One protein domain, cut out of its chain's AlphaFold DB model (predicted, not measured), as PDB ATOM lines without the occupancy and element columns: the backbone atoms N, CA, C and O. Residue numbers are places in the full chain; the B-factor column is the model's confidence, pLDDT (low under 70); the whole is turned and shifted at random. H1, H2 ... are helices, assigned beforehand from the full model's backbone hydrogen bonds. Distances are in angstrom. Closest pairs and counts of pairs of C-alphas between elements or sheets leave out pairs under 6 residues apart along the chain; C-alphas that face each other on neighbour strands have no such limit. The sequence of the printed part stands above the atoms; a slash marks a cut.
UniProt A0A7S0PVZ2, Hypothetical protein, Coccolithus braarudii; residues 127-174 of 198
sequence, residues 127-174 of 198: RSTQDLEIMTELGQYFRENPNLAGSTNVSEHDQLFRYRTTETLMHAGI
ATOM      1  N   ARG A 127     228.611 131.298 307.930       90.38
ATOM      2  CA  ARG A 127     229.160 132.489 307.260       90.38
ATOM      3  C   ARG A 127     229.821 133.433 308.255       90.38
ATOM      4  O   ARG A 127     230.915 133.907 307.995       90.38
ATOM      5  N   SER A 128     229.194 133.653 309.410       90.12
ATOM      6  CA  SER A 128     229.732 134.531 310.448       90.12
ATOM      7  C   SER A 128     231.060 134.032 311.025       90.12
ATOM      8  O   SER A 128     231.862 134.869 311.425       90.12
ATOM      9  N   THR A 129     231.314 132.720 311.085       92.12
ATOM     10  CA  THR A 129     232.629 132.193 311.497       92.12
ATOM     11  C   THR A 129     233.674 132.398 310.403       92.12
ATOM     12  O   THR A 129     234.738 132.933 310.694       92.12
ATOM     13  N   GLN A 130     233.338 132.101 309.142       92.19
ATOM     14  CA  GLN A 130     234.225 132.354 307.995       92.19
ATOM     15  C   GLN A 130     234.590 133.839 307.855       92.19
ATOM     16  O   GLN A 130     235.732 134.179 307.576       92.19
ATOM     17  N   ASP A 131     233.629 134.739 308.065       91.75
ATOM     18  CA  ASP A 131     233.856 136.184 308.008       91.75
ATOM     19  C   ASP A 131     234.820 136.661 309.116       91.75
ATOM     20  O   ASP A 131     235.630 137.552 308.869       91.75
ATOM     21  N   LEU A 132     234.793 136.046 310.308       91.81
ATOM     22  CA  LEU A 132     235.750 136.322 311.393       91.81
ATOM     23  C   LEU A 132     237.152 135.761 311.102       91.81
ATOM     24  O   LEU A 132     238.147 136.418 311.410       91.81
ATOM     25  N   GLU A 133     237.237 134.575 310.496       93.31
ATOM     26  CA  GLU A 133     238.496 133.978 310.026       93.31
ATOM     27  C   GLU A 133     239.151 134.896 308.979       93.31
ATOM     28  O   GLU A 133     240.270 135.367 309.187       93.31
ATOM     29  N   ILE A 134     238.405 135.284 307.938       91.75
ATOM     30  CA  ILE A 134     238.870 136.197 306.879       91.75
ATOM     31  C   ILE A 134     239.252 137.576 307.442       91.75
ATOM     32  O   ILE A 134     240.277 138.130 307.050       91.75
ATOM     33  N   MET A 135     238.478 138.147 308.376       89.81
ATOM     34  CA  MET A 135     238.862 139.402 309.045       89.81
ATOM     35  C   MET A 135     240.202 139.276 309.778       89.81
ATOM     36  O   MET A 135     241.026 140.189 309.711       89.81
ATOM     37  N   THR A 136     240.437 138.144 310.445       91.25
ATOM     38  CA  THR A 136     241.686 137.880 311.173       91.25
ATOM     39  C   THR A 136     242.871 137.764 310.209       91.25
ATOM     40  O   THR A 136     243.911 138.385 310.446       91.25
ATOM     41  N   GLU A 137     242.702 137.038 309.101       90.31
ATOM     42  CA  GLU A 137     243.710 136.878 308.045       90.31
ATOM     43  C   GLU A 137     244.044 138.205 307.351       90.31
ATOM     44  O   GLU A 137     245.217 138.565 307.249       90.31
ATOM     45  N   LEU A 138     243.035 138.984 306.940       87.56
ATOM     46  CA  LEU A 138     243.229 140.316 306.351       87.56
ATOM     47  C   LEU A 138     243.951 141.249 307.334       87.56
ATOM     48  O   LEU A 138     244.942 141.891 306.978       87.56
ATOM     49  N   GLY A 139     243.511 141.270 308.595       85.50
ATOM     50  CA  GLY A 139     244.144 142.051 309.652       85.50
ATOM     51  C   GLY A 139     245.594 141.635 309.915       85.50
ATOM     52  O   GLY A 139     246.424 142.480 310.246       85.50
ATOM     53  N   GLN A 140     245.949 140.353 309.774       88.50
ATOM     54  CA  GLN A 140     247.344 139.898 309.820       88.50
ATOM     55  C   GLN A 140     248.129 140.350 308.579       88.50
ATOM     56  O   GLN A 140     249.178 140.977 308.724       88.50
ATOM     57  N   TYR A 141     247.595 140.129 307.378       87.06
ATOM     58  CA  TYR A 141     248.240 140.484 306.113       87.06
ATOM     59  C   TYR A 141     248.623 141.971 306.032       87.06
ATOM     60  O   TYR A 141     249.752 142.302 305.661       87.06
ATOM     61  N   PHE A 142     247.726 142.881 306.434       84.25
ATOM     62  CA  PHE A 142     248.016 144.320 306.444       84.25
ATOM     63  C   PHE A 142     248.986 144.748 307.558       84.25
ATOM     64  O   PHE A 142     249.695 145.739 307.383       84.25
ATOM     65  N   ARG A 143     249.080 143.999 308.668       83.12
ATOM     66  CA  ARG A 143     250.121 144.211 309.697       83.12
ATOM     67  C   ARG A 143     251.505 143.787 309.203       83.12
ATOM     68  O   ARG A 143     252.484 144.461 309.507       83.12
ATOM     69  N   GLU A 144     251.585 142.705 308.432       87.88
ATOM     70  CA  GLU A 144     252.834 142.210 307.835       87.88
ATOM     71  C   GLU A 144     253.295 143.056 306.634       87.88
ATOM     72  O   GLU A 144     254.493 143.144 306.365       87.88
ATOM     73  N   ASN A 145     252.367 143.726 305.939       82.94
ATOM     74  CA  ASN A 145     252.635 144.508 304.728       82.94
ATOM     75  C   ASN A 145     252.279 146.006 304.889       82.94
ATOM     76  O   ASN A 145     251.440 146.519 304.140       82.94
ATOM     77  N   PRO A 146     252.941 146.758 305.794       77.19
ATOM     78  CA  PRO A 146     252.635 148.177 306.032       77.19
ATOM     79  C   PRO A 146     252.816 149.048 304.776       77.19
ATOM     80  O   PRO A 146     252.155 150.072 304.620       77.19
ATOM     81  N   ASN A 147     253.660 148.609 303.841       74.12
ATOM     82  CA  ASN A 147     253.942 149.286 302.574       74.12
ATOM     83  C   ASN A 147     252.725 149.309 301.626       74.12
ATOM     84  O   ASN A 147     252.607 150.209 300.798       74.12
ATOM     85  N   LEU A 148     251.826 148.321 301.737       70.12
ATOM     86  CA  LEU A 148     250.592 148.232 300.947       70.12
ATOM     87  C   LEU A 148     249.439 149.028 301.579       70.12
ATOM     88  O   LEU A 148     248.492 149.393 300.886       70.12
ATOM     89  N   ALA A 149     249.537 149.368 302.867       58.09
ATOM     90  CA  ALA A 149     248.556 150.173 303.597       58.09
ATOM     91  C   ALA A 149     248.660 151.693 303.310       58.09
ATOM     92  O   ALA A 149     248.116 152.509 304.053       58.09
ATOM     93  N   GLY A 150     249.350 152.088 302.232       52.75
ATOM     94  CA  GLY A 150     249.889 153.434 301.981       52.75
ATOM     95  C   GLY A 150     248.910 154.605 301.793       52.75
ATOM     96  O   GLY A 150     249.332 155.650 301.304       52.75
ATOM     97  N   SER A 151     247.628 154.478 302.150       52.19
ATOM     98  CA  SER A 151     246.692 155.619 302.147       52.19
ATOM     99  C   SER A 151     245.420 155.466 302.986       52.19
ATOM    100  O   SER A 151     244.718 156.460 303.173       52.19
ATOM    101  N   THR A 152     245.065 154.271 303.475       56.03
ATOM    102  CA  THR A 152     243.722 154.056 304.040       56.03
ATOM    103  C   THR A 152     243.716 153.267 305.349       56.03
ATOM    104  O   THR A 152     243.890 152.053 305.373       56.03
ATOM    105  N   ASN A 153     243.376 153.968 306.437       67.12
ATOM    106  CA  ASN A 153     242.868 153.383 307.683       67.12
ATOM    107  C   ASN A 153     241.456 152.805 307.443       67.12
ATOM    108  O   ASN A 153     240.458 153.346 307.917       67.12
ATOM    109  N   VAL A 154     241.360 151.749 306.633       75.00
ATOM    110  CA  VAL A 154     240.107 151.028 306.367       75.00
ATOM    111  C   VAL A 154     239.769 150.182 307.591       75.00
ATOM    112  O   VAL A 154     240.610 149.399 308.030       75.00
ATOM    113  N   SER A 155     238.547 150.300 308.116       85.69
ATOM    114  CA  SER A 155     238.052 149.410 309.176       85.69
ATOM    115  C   SER A 155     238.123 147.945 308.728       85.69
ATOM    116  O   SER A 155     237.849 147.649 307.568       85.69
ATOM    117  N   GLU A 156     238.429 147.012 309.631       83.62
ATOM    118  CA  GLU A 156     238.482 145.570 309.326       83.62
ATOM    119  C   GLU A 156     237.179 145.066 308.666       83.62
ATOM    120  O   GLU A 156     237.215 144.263 307.734       83.62
ATOM    121  N   HIS A 157     236.023 145.615 309.062       85.69
ATOM    122  CA  HIS A 157     234.731 145.318 308.432       85.69
ATOM    123  C   HIS A 157     234.624 145.820 306.981       85.69
ATOM    124  O   HIS A 157     234.062 145.127 306.132       85.69
ATOM    125  N   ASP A 158     235.186 146.990 306.670       87.50
ATOM    126  CA  ASP A 158     235.233 147.520 305.301       87.50
ATOM    127  C   ASP A 158     236.230 146.730 304.435       87.50
ATOM    128  O   ASP A 158     236.011 146.561 303.234       87.50
ATOM    129  N   GLN A 159     237.314 146.211 305.026       86.50
ATOM    130  CA  GLN A 159     238.257 145.314 304.347       86.50
ATOM    131  C   GLN A 159     237.579 143.986 303.983       86.50
ATOM    132  O   GLN A 159     237.636 143.576 302.822       86.50
ATOM    133  N   LEU A 160     236.859 143.367 304.929       89.94
ATOM    134  CA  LEU A 160     236.038 142.179 304.676       89.94
ATOM    135  C   LEU A 160     234.984 142.443 303.590       89.94
ATOM    136  O   LEU A 160     234.821 141.630 302.681       89.94
ATOM    137  N   PHE A 161     234.290 143.585 303.638       89.94
ATOM    138  CA  PHE A 161     233.302 143.944 302.617       89.94
ATOM    139  C   PHE A 161     233.929 144.054 301.217       89.94
ATOM    140  O   PHE A 161     233.370 143.532 300.248       89.94
ATOM    141  N   ARG A 162     235.106 144.686 301.101       89.06
ATOM    142  CA  ARG A 162     235.865 144.758 299.840       89.06
ATOM    143  C   ARG A 162     236.252 143.366 299.347       89.06
ATOM    144  O   ARG A 162     235.991 143.069 298.185       89.06
ATOM    145  N   TYR A 163     236.788 142.516 300.227       89.94
ATOM    146  CA  TYR A 163     237.143 141.128 299.917       89.94
ATOM    147  C   TYR A 163     235.936 140.328 299.402       89.94
ATOM    148  O   TYR A 163     235.975 139.789 298.301       89.94
ATOM    149  N   ARG A 164     234.818 140.311 300.141       90.69
ATOM    150  CA  ARG A 164     233.594 139.598 299.730       90.69
ATOM    151  C   ARG A 164     233.020 140.134 298.417       90.69
ATOM    152  O   ARG A 164     232.466 139.373 297.621       90.69
ATOM    153  N   THR A 165     233.165 141.435 298.163       91.06
ATOM    154  CA  THR A 165     232.767 142.050 296.889       91.06
ATOM    155  C   THR A 165     233.646 141.558 295.739       91.06
ATOM    156  O   THR A 165     233.105 141.117 294.726       91.06
ATOM    157  N   THR A 166     234.977 141.575 295.873       90.25
ATOM    158  CA  THR A 166     235.882 141.091 294.817       90.25
ATOM    159  C   THR A 166     235.750 139.585 294.594       90.25
ATOM    160  O   THR A 166     235.665 139.163 293.446       90.25
ATOM    161  N   GLU A 167     235.630 138.783 295.654       89.81
ATOM    162  CA  GLU A 167     235.324 137.345 295.605       89.81
ATOM    163  C   GLU A 167     234.043 137.072 294.792       89.81
ATOM    164  O   GLU A 167     234.050 136.284 293.845       89.81
ATOM    165  N   THR A 168     232.960 137.800 295.085       90.25
ATOM    166  CA  THR A 168     231.685 137.675 294.357       90.25
ATOM    167  C   THR A 168     231.812 138.090 292.887       90.25
ATOM    168  O   THR A 168     231.256 137.421 292.014       90.25
ATOM    169  N   LEU A 169     232.555 139.161 292.581       89.56
ATOM    170  CA  LEU A 169     232.793 139.605 291.201       89.56
ATOM    171  C   LEU A 169     233.623 138.582 290.410       89.56
ATOM    172  O   LEU A 169     233.262 138.263 289.277       89.56
ATOM    173  N   MET A 170     234.664 138.006 291.021       89.56
ATOM    174  CA  MET A 170     235.472 136.938 290.421       89.56
ATOM    175  C   MET A 170     234.630 135.689 290.135       89.56
ATOM    176  O   MET A 170     234.677 135.169 289.021       89.56
ATOM    177  N   HIS A 171     233.788 135.249 291.079       88.50
ATOM    178  CA  HIS A 171     232.849 134.143 290.849       88.50
ATOM    179  C   HIS A 171     231.797 134.448 289.773       88.50
ATOM    180  O   HIS A 171     231.369 133.540 289.063       88.50
ATOM    181  N   ALA A 172     231.401 135.713 289.611       89.50
ATOM    182  CA  ALA A 172     230.517 136.159 288.535       89.50
ATOM    183  C   ALA A 172     231.227 136.316 287.171       89.50
ATOM    184  O   ALA A 172     230.580 136.687 286.192       89.50
ATOM    185  N   GLY A 173     232.543 136.075 287.086       88.06
ATOM    186  CA  GLY A 173     233.341 136.295 285.874       88.06
ATOM    187  C   GLY A 173     233.529 137.774 285.513       88.06
ATOM    188  O   GLY A 173     233.961 138.092 284.404       88.06
ATOM    189  N   ILE A 174     233.207 138.690 286.429       85.25
ATOM    190  CA  ILE A 174     233.381 140.126 286.239       85.25
ATOM    191  C   ILE A 174     234.814 140.471 286.630       85.25
ATOM    192  O   ILE A 174     235.148 140.558 287.811       85.25
TER     193      ILE A 174
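What this domain is: This is residues 127 to 174 of the 198 residues of the protein "Hypothetical protein" of Coccolithus braarudii (UniProt A0A7S0PVZ2). Two helices meet nearly as a T: the first turns of H2, residues 156 to 160, pack on the middle of H1, residues 131 to 139. A wide loop joins them; residues 140 to 153 stick out on one side, and residues 167 to 173 at the far end of H2. The printed part has 48 residues with two named helices, H1 then H2, and no named strand, all helix in class. It is only just loose, close to compact, with a radius of gyration of the C-alphas of 11.6 A and spans of 30 by 25 by 15 A.

How they stand to each other: H1, residues 127 to 144, touches H2, residues 156 to 171; their closest C-alphas, of Met 135 and Leu 160, are 5.9 A apart. Their lines are only just about perpendicular, at 72 degrees. In H1 and H2 every O i to N i+4 pair is within hydrogen-bond range.

Where its parts are: H1 runs 25.6 A from C-alpha 127 at (229.160, 132.489, 307.260). H2 runs 22.4 A to C-alpha 171 at (232.849, 134.143, 290.849).

The domain as a whole: The farthest C-alphas, of Pro 146 and Ala 172, are 30.7 A apart. The link of 11 residues is long. The printed part has no cut. Residues 149 to 153 are under pLDDT 70.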